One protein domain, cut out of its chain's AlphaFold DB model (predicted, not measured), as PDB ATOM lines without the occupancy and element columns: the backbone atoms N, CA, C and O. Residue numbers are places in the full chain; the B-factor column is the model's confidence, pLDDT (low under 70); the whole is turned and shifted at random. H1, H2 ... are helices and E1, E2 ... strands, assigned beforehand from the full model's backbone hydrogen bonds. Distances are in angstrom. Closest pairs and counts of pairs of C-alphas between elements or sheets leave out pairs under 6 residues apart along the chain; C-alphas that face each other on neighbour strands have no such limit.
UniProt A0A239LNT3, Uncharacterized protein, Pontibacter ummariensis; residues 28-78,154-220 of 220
ATOM      1  N   GLN A  28      12.446  25.488 273.813       96.19
ATOM      2  CA  GLN A  28      13.092  26.764 274.069       96.19
ATOM      3  C   GLN A  28      12.067  27.884 274.250       96.19
ATOM      4  O   GLN A  28      10.916  27.787 273.829       96.19
ATOM      5  N   LYS A  29      12.490  28.982 274.878       97.56
ATOM      6  CA  LYS A  29      11.658  30.176 275.052       97.56
ATOM      7  C   LYS A  29      11.986  31.202 273.972       97.56
ATOM      8  O   LYS A  29      13.109  31.695 273.941       97.56
ATOM      9  N   ILE A  30      10.984  31.612 273.201       98.25
ATOM     10  CA  ILE A  30      11.076  32.737 272.262       98.25
ATOM     11  C   ILE A  30      10.195  33.874 272.777       98.25
ATOM     12  O   ILE A  30       9.113  33.647 273.318       98.25
ATOM     13  N   THR A  31      10.696  35.104 272.687       97.94
ATOM     14  CA  THR A  31      10.017  36.304 273.189       97.94
ATOM     15  C   THR A  31       9.763  37.276 272.049       97.94
ATOM     16  O   THR A  31      10.687  37.600 271.310       97.94
ATOM     17  N   VAL A  32       8.539  37.794 271.980       97.62
ATOM     18  CA  VAL A  32       8.145  38.888 271.093       97.62
ATOM     19  C   VAL A  32       7.495  39.974 271.949       97.62
ATOM     20  O   VAL A  32       6.453  39.750 272.568       97.62
ATOM     21  N   GLY A  33       8.142  41.138 272.041       95.44
ATOM     22  CA  GLY A  33       7.691  42.233 272.899       95.44
ATOM     23  C   GLY A  33       7.550  41.810 274.369       95.44
ATOM     24  O   GLY A  33       8.491  41.292 274.983       95.44
ATOM     25  N   ASN A  34       6.351  42.017 274.919       96.12
ATOM     26  CA  ASN A  34       5.999  41.674 276.302       96.12
ATOM     27  C   ASN A  34       5.558  40.216 276.494       96.12
ATOM     28  O   ASN A  34       5.218  39.823 277.609       96.12
ATOM     29  N   TYR A  35       5.569  39.406 275.435       98.00
ATOM     30  CA  TYR A  35       5.066  38.039 275.473       98.00
ATOM     31  C   TYR A  35       6.180  37.038 275.218       98.00
ATOM     32  O   TYR A  35       7.085  37.257 274.411       98.00
ATOM     33  N   SER A  36       6.102  35.903 275.900       98.25
ATOM     34  CA  SER A  36       6.972  34.763 275.637       98.25
ATOM     35  C   SER A  36       6.165  33.496 275.442       98.25
ATOM     36  O   SER A  36       5.120  33.301 276.062       98.25
ATOM     37  N   PHE A  37       6.681  32.634 274.580       98.44
ATOM     38  CA  PHE A  37       6.111  31.339 274.253       98.44
ATOM     39  C   PHE A  37       7.223  30.305 274.332       98.44
ATOM     40  O   PHE A  37       8.409  30.617 274.178       98.44
ATOM     41  N   LYS A  38       6.836  29.061 274.570       98.25
ATOM     42  CA  LYS A  38       7.727  27.930 274.401       98.25
ATOM     43  C   LYS A  38       7.525  27.370 272.992       98.25
ATOM     44  O   LYS A  38       6.389  27.139 272.590       98.25
ATOM     45  N   PHE A  39       8.621  27.119 272.292       97.88
ATOM     46  CA  PHE A  39       8.669  26.480 270.980       97.88
ATOM     47  C   PHE A  39       9.594  25.262 271.036       97.88
ATOM     48  O   PHE A  39      10.494  25.247 271.875       97.88
ATOM     49  N   PRO A  40       9.433  24.271 270.151       96.69
ATOM     50  CA  PRO A  40      10.463  23.262 269.919       96.69
ATOM     51  C   PRO A  40      11.840  23.878 269.571       96.69
ATOM     52  O   PRO A  40      11.932  25.011 269.086       96.69
ATOM     53  N   ALA A  41      12.923  23.157 269.873       95.06
ATOM     54  CA  ALA A  41      14.304  23.644 269.745       95.06
ATOM     55  C   ALA A  41      14.752  24.000 268.310       95.06
ATOM     56  O   ALA A  41      15.743  24.705 268.149       95.06
ATOM     57  N   ASP A  42      14.046  23.542 267.275       94.88
ATOM     58  CA  ASP A  42      14.336  23.863 265.870       94.88
ATOM     59  C   ASP A  42      13.846  25.258 265.450       94.88
ATOM     60  O   ASP A  42      14.302  25.789 264.439       94.88
ATOM     61  N   PHE A  43      12.961  25.885 266.231       97.69
ATOM     62  CA  PHE A  43      12.401  27.188 265.877       97.69
ATOM     63  C   PHE A  43      13.385  28.340 266.113       97.69
ATOM     64  O   PHE A  43      14.033  28.423 267.151       97.69
ATOM     65  N   ASN A  44      13.449  29.298 265.193       97.62
ATOM     66  CA  ASN A  44      14.327  30.460 265.301       97.62
ATOM     67  C   ASN A  44      13.558  31.754 265.055       97.62
ATOM     68  O   ASN A  44      12.769  31.854 264.119       97.62
ATOM     69  N   LEU A  45      13.806  32.758 265.897       98.06
ATOM     70  CA  LEU A  45      13.258  34.098 265.720       98.06
ATOM     71  C   LEU A  45      14.063  34.853 264.659       98.06
ATOM     72  O   LEU A  45      15.282  34.975 264.775       98.06
ATOM     73  N   ILE A  46      13.365  35.396 263.669       97.56
ATOM     74  CA  ILE A  46      13.926  36.240 262.619       97.56
ATOM     75  C   ILE A  46      13.161  37.557 262.626       97.56
ATOM     76  O   ILE A  46      11.969  37.603 262.323       97.56
ATOM     77  N   GLU A  47      13.856  38.630 262.980       95.94
ATOM     78  CA  GLU A  47      13.300  39.979 262.933       95.94
ATOM     79  C   GLU A  47      13.263  40.486 261.486       95.94
ATOM     80  O   GLU A  47      14.192  40.254 260.706       95.94
ATOM     81  N   GLU A  48      12.196  41.195 261.129       94.69
ATOM     82  CA  GLU A  48      12.022  41.796 259.807       94.69
ATOM     83  C   GLU A  48      11.825  43.313 259.915       94.69
ATOM     84  O   GLU A  48      11.591  43.870 260.986       94.69
ATOM     85  N   THR A  49      11.978  44.020 258.793       92.12
ATOM     86  CA  THR A  49      11.856  45.484 258.776       92.12
ATOM     87  C   THR A  49      10.386  45.902 258.723       92.12
ATOM     88  O   THR A  49       9.749  45.784 257.678       92.12
ATOM     89  N   GLY A  50       9.871  46.424 259.836       85.06
ATOM     90  CA  GLY A  50       8.595  47.144 259.917       85.06
ATOM     91  C   GLY A  50       8.781  48.665 259.830       85.06
ATOM     92  O   GLY A  50       9.897  49.166 259.964       85.06
ATOM     93  N   ILE A  51       7.695  49.406 259.590       82.75
ATOM     94  CA  ILE A  51       7.711  50.884 259.584       82.75
ATOM     95  C   ILE A  51       7.489  51.418 261.005       82.75
ATOM     96  O   ILE A  51       8.248  52.257 261.486       82.75
ATOM     97  N   ASP A  52       6.446  50.920 261.659       81.31
ATOM     98  CA  ASP A  52       5.910  51.369 262.947       81.31
ATOM     99  C   ASP A  52       5.724  50.224 263.960       81.31
ATOM    100  O   ASP A  52       5.615  50.477 265.159       81.31
ATOM    101  N   SER A  53       5.763  48.974 263.494       89.44
ATOM    102  CA  SER A  53       5.667  47.762 264.313       89.44
ATOM    103  C   SER A  53       6.982  46.987 264.412       89.44
ATOM    104  O   SER A  53       7.803  46.974 263.489       89.44
ATOM    105  N   TYR A  54       7.138  46.244 265.512       95.19
ATOM    106  CA  TYR A  54       8.089  45.142 265.598       95.19
ATOM    107  C   TYR A  54       7.482  43.908 264.921       95.19
ATOM    108  O   TYR A  54       6.588  43.262 265.467       95.19
ATOM    109  N   VAL A  55       7.967  43.591 263.722       97.12
ATOM    110  CA  VAL A  55       7.470  42.488 262.892       97.12
ATOM    111  C   VAL A  55       8.560  41.452 262.647       97.12
ATOM    112  O   VAL A  55       9.756  41.737 262.750       97.12
ATOM    113  N   GLY A  56       8.153  40.240 262.301       97.38
ATOM    114  CA  GLY A  56       9.089  39.190 261.933       97.38
ATOM    115  C   GLY A  56       8.431  37.831 261.803       97.38
ATOM    116  O   GLY A  56       7.205  37.705 261.719       97.38
ATOM    117  N   ARG A  57       9.271  36.800 261.817       97.75
ATOM    118  CA  ARG A  57       8.853  35.403 261.746       97.75
ATOM    119  C   ARG A  57       9.550  34.534 262.780       97.75
ATOM    120  O   ARG A  57      10.623  34.864 263.280       97.75
ATOM    121  N   ILE A  58       8.917  33.418 263.113       98.38
ATOM    122  CA  ILE A  58       9.515  32.346 263.908       98.38
ATOM    123  C   ILE A  58       9.479  31.088 263.044       98.38
ATOM    124  O   ILE A  58       8.400  30.547 262.792       98.38
ATOM    125  N   GLU A  59      10.640  30.667 262.554       97.75
ATOM    126  CA  GLU A  59      10.777  29.586 261.571       97.75
ATOM    127  C   GLU A  59      11.204  28.288 262.235       97.75
ATOM    128  O   GLU A  59      12.251  28.263 262.876       97.75
ATOM    129  N   GLY A  60      10.421  27.227 262.060       95.31
ATOM    130  CA  GLY A  60      10.844  25.844 262.296       95.31
ATOM    131  C   GLY A  60      10.937  25.072 260.978       95.31
ATOM    132  O   GLY A  60      10.718  25.631 259.903       95.31
ATOM    133  N   ASP A  61      11.192  23.766 261.044       91.06
ATOM    134  CA  ASP A  61      11.458  22.953 259.840       91.06
ATOM    135  C   ASP A  61      10.312  22.954 258.808       91.06
ATOM    136  O   ASP A  61      10.534  22.859 257.600       91.06
ATOM    137  N   SER A  62       9.062  23.010 259.277       92.12
ATOM    138  CA  SER A  62       7.869  22.894 258.419       92.12
ATOM    139  C   SER A  62       6.720  23.830 258.793       92.12
ATOM    140  O   SER A  62       5.662  23.781 258.163       92.12
ATOM    141  N   ILE A  63       6.907  24.662 259.819       97.88
ATOM    142  CA  ILE A  63       5.922  25.631 260.301       97.88
ATOM    143  C   ILE A  63       6.629  26.970 260.425       97.88
ATOM    144  O   ILE A  63       7.637  27.076 261.119       97.88
ATOM    145  N   ASN A  64       6.044  27.994 259.816       97.62
ATOM    146  CA  ASN A  64       6.469  29.370 259.999       97.62
ATOM    147  C   ASN A  64       5.359  30.139 260.691       97.62
ATOM    148  O   ASN A  64       4.190  30.044 260.310       97.62
ATOM    149  N   PHE A  65       5.743  30.909 261.699       98.50
ATOM    150  CA  PHE A  65       4.873  31.909 262.280       98.50
ATOM    151  C   PHE A  65       5.249  33.283 261.755       98.50
ATOM    152  O   PHE A  65       6.432  33.589 261.672       98.50
ATOM    153  N   PHE A  66       4.257  34.125 261.506       98.06
ATOM    154  CA  PHE A  66       4.427  35.555 261.276       98.06
ATOM    155  C   PHE A  66       3.890  36.307 262.482       98.06
ATOM    156  O   PHE A  66       2.856  35.921 263.044       98.06
ATOM    157  N   PHE A  67       4.578  37.369 262.886       98.12
ATOM    158  CA  PHE A  67       4.107  38.223 263.963       98.12
ATOM    159  C   PHE A  67       4.164  39.705 263.628       98.12
ATOM    160  O   PHE A  67       5.022  40.173 262.881       98.12
ATOM    161  N   ASP A  68       3.251  40.423 264.267       97.56
ATOM    162  CA  ASP A  68       3.182  41.873 264.309       97.56
ATOM    163  C   ASP A  68       2.937  42.292 265.761       97.56
ATOM    164  O   ASP A  68       1.946  41.889 266.381       97.56
ATOM    165  N   TYR A  69       3.887  43.037 266.321       97.44
ATOM    166  CA  TYR A  69       3.814  43.621 267.650       97.44
ATOM    167  C   TYR A  69       3.857  45.146 267.551       97.44
ATOM    168  O   TYR A  69       4.903  45.734 267.265       97.44
ATOM    169  N   GLY A  70       2.726  45.786 267.833       96.12
ATOM    170  CA  GLY A  70       2.555  47.223 267.647       96.12
ATOM    171  C   GLY A  70       1.174  47.712 268.071       96.12
ATOM    172  O   GLY A  70       0.447  47.011 268.774       96.12
ATOM    173  N   GLU A  71       0.821  48.926 267.656       92.31
ATOM    174  CA  GLU A  71      -0.442  49.595 268.011       92.31
ATOM    175  C   GLU A  71      -1.630  49.132 267.147       92.31
ATOM    176  O   GLU A  71      -2.771  49.120 267.604       92.31
ATOM    177  N   TYR A  72      -1.363  48.685 265.914       87.88
ATOM    178  CA  TYR A  72      -2.397  48.319 264.938       87.88
ATOM    179  C   TYR A  72      -2.265  46.902 264.345       87.88
ATOM    180  O   TYR A  72      -2.547  46.725 263.156       87.88
ATOM    181  N   PRO A  73      -1.874  45.858 265.106       90.00
ATOM    182  CA  PRO A  73      -1.769  44.528 264.531       90.00
ATOM    183  C   PRO A  73      -3.166  43.972 264.229       90.00
ATOM    184  O   PRO A  73      -4.153  44.266 264.909       90.00
ATOM    185  N   ASN A  74      -3.253  43.113 263.215       90.12
ATOM    186  CA  ASN A  74      -4.509  42.481 262.819       90.12
ATOM    187  C   ASN A  74      -5.137  41.704 263.996       90.12
ATOM    188  O   ASN A  74      -4.567  40.719 264.463       90.12
ATOM    189  N   ALA A  75      -6.334  42.102 264.441       91.94
ATOM    190  CA  ALA A  75      -7.035  41.509 265.586       91.94
ATOM    191  C   ALA A  75      -7.690  40.137 265.312       91.94
ATOM    192  O   ALA A  75      -8.456  39.639 266.146       91.94
ATOM    193  N   LEU A  76      -7.380  39.528 264.162       95.88
ATOM    194  CA  LEU A  76      -7.876  38.243 263.675       95.88
ATOM    195  C   LEU A  76      -9.394  38.231 263.438       95.88
ATOM    196  O   LEU A  76     -10.100  39.207 263.694       95.88
ATOM    197  N   ALA A  77      -9.899  37.103 262.932       94.19
ATOM    198  CA  ALA A  77     -11.317  36.923 262.642       94.19
ATOM    199  C   ALA A  77     -12.211  37.299 263.845       94.19
ATOM    200  O   ALA A  77     -11.876  37.060 265.013       94.19
ATOM    201  N   LEU A  78     -13.360  37.903 263.547       94.25
ATOM    202  CA  LEU A  78     -14.399  38.200 264.530       94.25
ATOM    203  C   LEU A  78     -15.252  36.957 264.782       94.25
ATOM    204  O   LEU A  78     -15.474  36.167 263.858       94.25
ATOM    205  N   THR A 154     -14.950  34.795 259.558       94.31
ATOM    206  CA  THR A 154     -15.781  34.445 260.724       94.31
ATOM    207  C   THR A 154     -16.379  33.041 260.608       94.31
ATOM    208  O   THR A 154     -16.554  32.347 261.608       94.31
ATOM    209  N   LYS A 155     -16.691  32.585 259.391       95.31
ATOM    210  CA  LYS A 155     -17.299  31.264 259.156       95.31
ATOM    211  C   LYS A 155     -16.266  30.140 259.159       95.31
ATOM    212  O   LYS A 155     -16.590  29.018 259.556       95.31
ATOM    213  N   GLU A 156     -15.042  30.426 258.730       96.62
ATOM    214  CA  GLU A 156     -13.979  29.437 258.520       96.62
ATOM    215  C   GLU A 156     -13.062  29.215 259.727       96.62
ATOM    216  O   GLU A 156     -12.219  28.319 259.681       96.62
ATOM    217  N   HIS A 157     -13.243  29.964 260.817       97.50
ATOM    218  CA  HIS A 157     -12.447  29.820 262.035       97.50
ATOM    219  C   HIS A 157     -13.320  29.477 263.239       97.50
ATOM    220  O   HIS A 157     -14.456  29.936 263.365       97.50
ATOM    221  N   ASP A 158     -12.765  28.667 264.133       96.88
ATOM    222  CA  ASP A 158     -13.202  28.593 265.518       96.88
ATOM    223  C   ASP A 158     -12.435  29.658 266.302       96.88
ATOM    224  O   ASP A 158     -11.208  29.752 266.208       96.88
ATOM    225  N   VAL A 159     -13.159  30.491 267.045       97.50
ATOM    226  CA  VAL A 159     -12.594  31.629 267.774       97.50
ATOM    227  C   VAL A 159     -12.871  31.440 269.259       97.50
ATOM    228  O   VAL A 159     -14.024  31.273 269.657       97.50
ATOM    229  N   SER A 160     -11.827  31.478 270.080       96.06
ATOM    230  CA  SER A 160     -11.943  31.530 271.536       96.06
ATOM    231  C   SER A 160     -11.400  32.854 272.054       96.06
ATOM    232  O   SER A 160     -10.362  33.342 271.610       96.06
ATOM    233  N   ILE A 161     -12.137  33.460 272.980       97.00
ATOM    234  CA  ILE A 161     -11.772  34.723 273.613       97.00
ATOM    235  C   ILE A 161     -11.830  34.513 275.115       97.00
ATOM    236  O   ILE A 161     -12.832  34.024 275.637       97.00
ATOM    237  N   ASP A 162     -10.768  34.899 275.805       97.00
ATOM    238  CA  ASP A 162     -10.721  34.919 277.255       97.00
ATOM    239  C   ASP A 162      -9.877  36.084 277.783       97.00
ATOM    240  O   ASP A 162      -9.343  36.915 277.042       97.00
ATOM    241  N   THR A 163      -9.827  36.187 279.108       97.19
ATOM    242  CA  THR A 163      -8.920  37.086 279.811       97.19
ATOM    243  C   THR A 163      -7.893  36.248 280.550       97.19
ATOM    244  O   THR A 163      -8.244  35.364 281.332       97.19
ATOM    245  N   PHE A 164      -6.620  36.536 280.314       91.94
ATOM    246  CA  PHE A 164      -5.494  35.830 280.914       91.94
ATOM    247  C   PHE A 164      -4.476  36.862 281.384       91.94
ATOM    248  O   PHE A 164      -4.022  37.663 280.581       91.94
ATOM    249  N   ASP A 165      -4.128  36.855 282.672       94.81
ATOM    250  CA  ASP A 165      -3.089  37.735 283.236       94.81
ATOM    251  C   ASP A 165      -3.267  39.230 282.884       94.81
ATOM    252  O   ASP A 165      -2.367  39.917 282.397       94.81
ATOM    253  N   ASN A 166      -4.503  39.720 283.058       95.94
ATOM    254  CA  ASN A 166      -4.918  41.081 282.698       95.94
ATOM    255  C   ASN A 166      -4.722  41.437 281.203       95.94
ATOM    256  O   ASN A 166      -4.653  42.612 280.832       95.94
ATOM    257  N   GLN A 167      -4.659  40.421 280.341       97.50
ATOM    258  CA  GLN A 167      -4.651  40.545 278.888       97.50
ATOM    259  C   GLN A 167      -5.992  40.101 278.309       97.50
ATOM    260  O   GLN A 167      -6.538  39.069 278.707       97.50
ATOM    261  N   TYR A 168      -6.480  40.836 277.314       97.50
ATOM    262  CA  TYR A 168      -7.411  40.305 276.328       97.50
ATOM    263  C   TYR A 168      -6.658  39.304 275.457       97.50
ATOM    264  O   TYR A 168      -5.629  39.655 274.874       97.50
ATOM    265  N   ARG A 169      -7.169  38.080 275.337       97.94
ATOM    266  CA  ARG A 169      -6.594  37.058 274.466       97.94
ATOM    267  C   ARG A 169      -7.670  36.487 273.555       97.94
ATOM    268  O   ARG A 169      -8.697  35.998 274.012       97.94
ATOM    269  N   LYS A 170      -7.390  36.513 272.257       98.00
ATOM    270  CA  LYS A 170      -8.170  35.847 271.218       98.00
ATOM    271  C   LYS A 170      -7.295  34.797 270.551       98.00
ATOM    272  O   LYS A 170      -6.210  35.119 270.079       98.00
ATOM    273  N   ILE A 171      -7.773  33.564 270.477       98.06
ATOM    274  CA  ILE A 171      -7.154  32.496 269.692       98.06
ATOM    275  C   ILE A 171      -8.105  32.148 268.554       98.06
ATOM    276  O   ILE A 171      -9.302  31.953 268.766       98.06
ATOM    277  N   VAL A 172      -7.567  32.068 267.342       98.00
ATOM    278  CA  VAL A 172      -8.295  31.586 266.167       98.00
ATOM    279  C   VAL A 172      -7.686  30.275 265.708       98.00
ATOM    280  O   VAL A 172      -6.464  30.118 265.684       98.00
ATOM    281  N   LYS A 173      -8.540  29.330 265.333       98.19
ATOM    282  CA  LYS A 173      -8.154  28.051 264.748       98.19
ATOM    283  C   LYS A 173      -8.928  27.861 263.454       98.19
ATOM    284  O   LYS A 173     -10.155  27.821 263.467       98.19
ATOM    285  N   ALA A 174      -8.228  27.758 262.330       98.06
ATOM    286  CA  ALA A 174      -8.871  27.469 261.055       98.06
ATOM    287  C   ALA A 174      -9.574  26.107 261.099       98.06
ATOM    288  O   ALA A 174      -8.967  25.109 261.483       98.06
ATOM    289  N   LYS A 175     -10.824  26.044 260.635       97.81
ATOM    290  CA  LYS A 175     -11.567  24.780 260.477       97.81
ATOM    291  C   LYS A 175     -10.975  23.897 259.381       97.81
ATOM    292  O   LYS A 175     -11.161  22.687 259.390       97.81
ATOM    293  N   ASN A 176     -10.289  24.511 258.417       97.62
ATOM    294  CA  ASN A 176      -9.452  23.828 257.441       97.62
ATOM    295  C   ASN A 176      -8.016  24.361 257.567       97.62
ATOM    296  O   ASN A 176      -7.735  25.444 257.039       97.62
ATOM    297  N   PRO A 177      -7.103  23.626 258.225       96.75
ATOM    298  CA  PRO A 177      -5.757  24.122 258.521       96.75
ATOM    299  C   PRO A 177      -4.928  24.442 257.272       96.75
ATOM    300  O   PRO A 177      -4.046  25.294 257.329       96.75
ATOM    301  N   LYS A 178      -5.253  23.854 256.112       97.00
ATOM    302  CA  LYS A 178      -4.548  24.103 254.843       97.00
ATOM    303  C   LYS A 178      -4.941  25.408 254.146       97.00
ATOM    304  O   LYS A 178      -4.318  25.760 253.151       97.00
ATOM    305  N   LYS A 179      -6.030  26.061 254.567       93.44
ATOM    306  CA  LYS A 179      -6.619  27.218 253.861       93.44
ATOM    307  C   LYS A 179      -6.897  28.426 254.755       93.44
ATOM    308  O   LYS A 179      -7.453  29.404 254.266       93.44
ATOM    309  N   GLY A 180      -6.545  28.357 256.033       94.50
ATOM    310  CA  GLY A 180      -6.804  29.420 256.994       94.50
ATOM    311  C   GLY A 180      -5.672  29.569 257.996       94.50
ATOM    312  O   GLY A 180      -4.676  28.847 257.945       94.50
ATOM    313  N   ILE A 181      -5.857  30.508 258.917       97.12
ATOM    314  CA  ILE A 181      -4.859  30.863 259.917       97.12
ATOM    315  C   ILE A 181      -5.166  30.195 261.257       97.12
ATOM    316  O   ILE A 181      -6.316  30.023 261.659       97.12
ATOM    317  N   THR A 182      -4.120  29.828 261.982       98.50
ATOM    318  CA  THR A 182      -4.200  29.477 263.402       98.50
ATOM    319  C   THR A 182      -3.256  30.388 264.156       98.50
ATOM    320  O   THR A 182      -2.081  30.483 263.810       98.50
ATOM    321  N   GLY A 183      -3.760  31.099 265.155       98.50
ATOM    322  CA  GLY A 183      -2.985  32.168 265.764       98.50
ATOM    323  C   GLY A 183      -3.599  32.748 267.018       98.50
ATOM    324  O   GLY A 183      -4.693  32.372 267.440       98.50
ATOM    325  N   ILE A 184      -2.860  33.674 267.608       98.69
ATOM    326  CA  ILE A 184      -3.219  34.410 268.812       98.69
ATOM    327  C   ILE A 184      -3.140  35.907 268.528       98.69
ATOM    328  O   ILE A 184      -2.214  36.375 267.869       98.69
ATOM    329  N   HIS A 185      -4.104  36.647 269.055       98.38
ATOM    330  CA  HIS A 185      -4.033  38.085 269.246       98.38
ATOM    331  C   HIS A 185      -4.149  38.362 270.743       98.38
ATOM    332  O   HIS A 185      -5.082  37.882 271.394       98.38
ATOM    333  N   ILE A 186      -3.192  39.089 271.307       98.25
ATOM    334  CA  ILE A 186      -3.120  39.342 272.747       98.25
ATOM    335  C   ILE A 186      -2.687  40.776 273.034       98.25
ATOM    336  O   ILE A 186      -1.746  41.287 272.423       98.25
ATOM    337  N   LYS A 187      -3.387  41.429 273.965       97.44
ATOM    338  CA  LYS A 187      -3.102  42.807 274.380       97.44
ATOM    339  C   LYS A 187      -3.526  43.085 275.822       97.44
ATOM    340  O   LYS A 187      -4.461  42.432 276.294       97.44
ATOM    341  N   PRO A 188      -2.943  44.081 276.510       97.06
ATOM    342  CA  PRO A 188      -3.424  44.490 277.826       97.06
ATOM    343  C   PRO A 188      -4.866  44.997 277.744       97.06
ATOM    344  O   PRO A 188      -5.236  45.655 276.773       97.06
ATOM    345  N   LEU A 189      -5.681  44.759 278.780       95.88
ATOM    346  CA  LEU A 189      -7.073  45.246 278.796       95.88
ATOM    347  C   LEU A 189      -7.179  46.773 278.629       95.88
ATOM    348  O   LEU A 189      -8.116  47.255 278.002       95.88
ATOM    349  N   ASN A 190      -6.195  47.510 279.155       92.75
ATOM    350  CA  ASN A 190      -6.122  48.975 279.113       92.75
ATOM    351  C   ASN A 190      -4.924  49.473 278.286       92.75
ATOM    352  O   ASN A 190      -4.311  50.478 278.642       92.75
ATOM    353  N   GLY A 191      -4.528  48.731 277.250       91.31
ATOM    354  CA  GLY A 191      -3.403  49.089 276.392       91.31
ATOM    355  C   GLY A 191      -3.698  48.881 274.911       91.31
ATOM    356  O   GLY A 191      -4.526  48.045 274.527       91.31
ATOM    357  N   ASP A 192      -2.974  49.644 274.098       89.69
ATOM    358  CA  ASP A 192      -3.123  49.639 272.642       89.69
ATOM    359  C   ASP A 192      -2.040  48.805 271.952       89.69
ATOM    360  O   ASP A 192      -2.266  48.280 270.868       89.69
ATOM    361  N   ILE A 193      -0.898  48.577 272.615       95.75
ATOM    362  CA  ILE A 193       0.142  47.689 272.093       95.75
ATOM    363  C   ILE A 193      -0.295  46.229 272.222       95.75
ATOM    364  O   ILE A 193      -0.508  45.710 273.324       95.75
ATOM    365  N   ALA A 194      -0.377  45.554 271.085       97.44
ATOM    366  CA  ALA A 194      -0.838  44.187 270.953       97.44
ATOM    367  C   ALA A 194       0.187  43.329 270.201       97.44
ATOM    368  O   ALA A 194       1.032  43.836 269.468       97.44
ATOM    369  N   LEU A 195       0.107  42.013 270.391       98.31
ATOM    370  CA  LEU A 195       0.799  41.019 269.578       98.31
ATOM    371  C   LEU A 195      -0.234  40.232 268.783       98.31
ATOM    372  O   LEU A 195      -1.142  39.649 269.378       98.31
ATOM    373  N   THR A 196      -0.019  40.117 267.481       98.56
ATOM    374  CA  THR A 196      -0.616  39.069 266.655       98.56
ATOM    375  C   THR A 196       0.474  38.111 266.205       98.56
ATOM    376  O   THR A 196       1.494  38.542 265.683       98.56
ATOM    377  N   LEU A 197       0.265  36.812 266.416       98.62
ATOM    378  CA  LEU A 197       1.175  35.736 266.022       98.62
ATOM    379  C   LEU A 197       0.354  34.635 265.343       98.62
ATOM    380  O   LEU A 197      -0.552  34.071 265.959       98.62
ATOM    381  N   VAL A 198       0.656  34.331 264.083       98.56
ATOM    382  CA  VAL A 198      -0.143  33.429 263.238       98.56
ATOM    383  C   VAL A 198       0.734  32.444 262.485       98.56
ATOM    384  O   VAL A 198       1.849  32.776 262.110       98.56
ATOM    385  N   ALA A 199       0.196  31.263 262.213       98.44
ATOM    386  CA  ALA A 199       0.714  30.320 261.232       98.44
ATOM    387  C   ALA A 199      -0.429  29.900 260.295       98.44
ATOM    388  O   ALA A 199      -1.600  29.900 260.691       98.44
ATOM    389  N   ASP A 200      -0.105  29.539 259.059       97.44
ATOM    390  CA  ASP A 200      -1.071  29.111 258.046       97.44
ATOM    391  C   ASP A 200      -0.595  27.855 257.307       97.44
ATOM    392  O   ASP A 200       0.468  27.308 257.603       97.44
ATOM    393  N   SER A 201      -1.410  27.376 256.362       96.56
ATOM    394  CA  SER A 201      -1.043  26.282 255.450       96.56
ATOM    395  C   SER A 201      -0.610  24.995 256.172       96.56
ATOM    396  O   SER A 201       0.263  24.262 255.711       96.56
ATOM    397  N   LEU A 202      -1.249  24.707 257.305       98.19
ATOM    398  CA  LEU A 202      -0.871  23.642 258.225       98.19
ATOM    399  C   LEU A 202      -1.511  22.299 257.837       98.19
ATOM    400  O   LEU A 202      -2.613  22.214 257.286       98.19
ATOM    401  N   THR A 203      -0.840  21.210 258.193       98.25
ATOM    402  CA  THR A 203      -1.487  19.910 258.416       98.25
ATOM    403  C   THR A 203      -2.224  19.903 259.760       98.25
ATOM    404  O   THR A 203      -1.984  20.760 260.609       98.25
ATOM    405  N   GLU A 204      -3.095  18.917 259.990       97.94
ATOM    406  CA  GLU A 204      -3.807  18.768 261.272       97.94
ATOM    407  C   GLU A 204      -2.832  18.666 262.460       97.94
ATOM    408  O   GLU A 204      -2.935  19.427 263.419       97.94
ATOM    409  N   SER A 205      -1.808  17.811 262.361       97.81
ATOM    410  CA  SER A 205      -0.801  17.644 263.420       97.81
ATOM    411  C   SER A 205       0.031  18.907 263.651       97.81
ATOM    412  O   SER A 205       0.368  19.236 264.787       97.81
ATOM    413  N   GLN A 206       0.336  19.661 262.590       98.38
ATOM    414  CA  GLN A 206       0.997  20.959 262.741       98.38
ATOM    415  C   GLN A 206       0.077  21.969 263.436       98.38
ATOM    416  O   GLN A 206       0.536  22.699 264.306       98.38
ATOM    417  N   GLN A 207      -1.222  21.988 263.124       98.56
ATOM    418  CA  GLN A 207      -2.184  22.855 263.805       98.56
ATOM    419  C   GLN A 207      -2.316  22.521 265.299       98.56
ATOM    420  O   GLN A 207      -2.451  23.429 266.121       98.56
ATOM    421  N   GLU A 208      -2.238  21.243 265.671       98.25
ATOM    422  CA  GLU A 208      -2.182  20.814 267.073       98.25
ATOM    423  C   GLU A 208      -0.910  21.306 267.776       98.25
ATOM    424  O   GLU A 208      -0.993  21.845 268.883       98.25
ATOM    425  N   LEU A 209       0.256  21.199 267.125       97.94
ATOM    426  CA  LEU A 209       1.511  21.746 267.651       97.94
ATOM    427  C   LEU A 209       1.437  23.269 267.810       97.94
ATOM    428  O   LEU A 209       1.813  23.792 268.860       97.94
ATOM    429  N   VAL A 210       0.894  23.980 266.816       98.56
ATOM    430  CA  VAL A 210       0.646  25.425 266.904       98.56
ATOM    431  C   VAL A 210      -0.245  25.733 268.107       98.56
ATOM    432  O   VAL A 210       0.131  26.547 268.945       98.56
ATOM    433  N   ALA A 211      -1.377  25.044 268.272       98.31
ATOM    434  CA  ALA A 211      -2.259  25.248 269.422       98.31
ATOM    435  C   ALA A 211      -1.539  25.003 270.764       98.31
ATOM    436  O   ALA A 211      -1.712  25.779 271.711       98.31
ATOM    437  N   LYS A 212      -0.681  23.976 270.839       98.06
ATOM    438  CA  LYS A 212       0.162  23.694 272.010       98.06
ATOM    439  C   LYS A 212       1.118  24.855 272.284       98.06
ATOM    440  O   LYS A 212       1.133  25.334 273.413       98.06
ATOM    441  N   ILE A 213       1.830  25.370 271.278       98.50
ATOM    442  CA  ILE A 213       2.713  26.546 271.393       98.50
ATOM    443  C   ILE A 213       1.943  27.763 271.915       98.50
ATOM    444  O   ILE A 213       2.335  28.344 272.929       98.50
ATOM    445  N   LEU A 214       0.812  28.117 271.296       98.44
ATOM    446  CA  LEU A 214       0.015  29.291 271.677       98.44
ATOM    447  C   LEU A 214      -0.481  29.218 273.132       98.44
ATOM    448  O   LEU A 214      -0.529  30.232 273.829       98.44
ATOM    449  N   SER A 215      -0.781  28.014 273.628       97.12
ATOM    450  CA  SER A 215      -1.201  27.793 275.021       97.12
ATOM    451  C   SER A 215      -0.109  28.105 276.058       97.12
ATOM    452  O   SER A 215      -0.403  28.326 277.237       97.12
ATOM    453  N   THR A 216       1.158  28.155 275.636       97.75
ATOM    454  CA  THR A 216       2.299  28.413 276.525       97.75
ATOM    455  C   THR A 216       2.557  29.893 276.784       97.75
ATOM    456  O   THR A 216       3.467  30.196 277.555       97.75
ATOM    457  N   VAL A 217       1.762  30.793 276.189       98.12
ATOM    458  CA  VAL A 217       1.930  32.244 276.322       98.12
ATOM    459  C   VAL A 217       2.087  32.670 277.785       98.12
ATOM    460  O   VAL A 217       1.367  32.212 278.681       98.12
ATOM    461  N   ARG A 218       3.063  33.541 278.036       97.75
ATOM    462  CA  ARG A 218       3.310  34.204 279.319       97.75
ATOM    463  C   ARG A 218       3.564  35.682 279.083       97.75
ATOM    464  O   ARG A 218       4.274  36.031 278.137       97.75
ATOM    465  N   VAL A 219       3.016  36.512 279.959       96.44
ATOM    466  CA  VAL A 219       3.342  37.937 280.042       96.44
ATOM    467  C   VAL A 219       4.648  38.078 280.831       96.44
ATOM    468  O   VAL A 219       4.900  37.295 281.752       96.44
ATOM    469  N   LYS A 220       5.519  38.989 280.398       88.25
ATOM    470  CA  LYS A 220       6.770  39.323 281.088       88.25
ATOM    471  C   LYS A 220       6.556  40.161 282.342       88.25
ATOM    472  O   LYS A 220       5.637  41.005 282.337       88.25
TER     473      LYS A 220
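This is residues 28 to 78 and 154 to 220 of the 220 residues of an uncharacterized protein of Pontibacter ummariensis (UniProt A0A239LNT3). Seven strands form one twisted sheet, and one of its faces is partly covered by helix H1, over E9 and E8, and by the small hairpin E1 and E2 beside the helix, toward the end with E3, E4 and E5. The hairpin and the large sheet make a partial sandwich, two sheets face to face, their strands crossed at 38 degrees. The printed part has 118 residues, with named elements in the order E1 E2 E3 E4 E5 E6 E7 E8 E9 H1; the large sheet, E3 - E4 - E5 - E9 - E8 - E7 - E6, is antiparallel, and the class is mostly strand. The whole is compact, with a radius of gyration of the C-alphas of 13.3 A, and rounded, spanning 35 by 31 by 27 A.

In the large sheet E5, residues 64 to 70, and E9, residues 194 to 200, are antiparallel neighbours, with N 66 and O 198 2.8 A apart, within hydrogen-bond range. Outward from E5 come E4, residues 54 to 59, and the edge strand E3, residues 44 to 48; N 58 and O 65 are 2.9 A apart, N 46 and O 57 2.8 A. Outward from E9 come E8, residues 181 to 188, E7, residues 167 to 174, and the edge strand E6, residues 157 to 164; N 184 and O 197 are 2.9 A apart, N 170 and O 185 2.8 A, N 160 and O 171 2.9 A. E3 E4 E5 and E6 E7 E8 E9 are meanders, each strand the antiparallel neighbour of the one before. H1, residues 204 to 215, is on the sheet at a height of 9.0 A, in two layers, the helix on one face; it runs along the strands, at 4 degrees to E8 on the local plane, and the closest C-alphas of the two are those of Ile 184 and Leu 214, 6.7 A apart. In H1 every O i to N i+4 pair is within hydrogen-bond range. E1, residues 28 to 32, and E2, residues 35 to 40, form a hairpin, with N 30 and O 37 2.9 A apart. The closest C-alphas of E2 and H1, those of Phe 39 and Ile 213, are 6.0 A apart. Residues 35 to 36 of E2 also pair, antiparallel, with residues 218 to 219.

E1 begins at C-alpha 28 (13.092, 26.764, 274.069). From first to last C-alpha E7 and E8 each measure 22.5 A, E6 21.0 A, E5 and E9 each 19.8 A, and H1 16.7 A. H1 ends at C-alpha 215 (-1.201, 27.793, 275.021).

The C-alphas farthest apart, those of Asp 61 and Asn 190, are 36.8 A apart. Residues 79 to 153 are not printed, and C-alphas 78 and 154 are 5.5 A apart across the cut. Of the links that are printed whole, E7 to E8 is short and the others are tight. The mean pLDDT of the printed part is 96.1, and no printed residue is under 70.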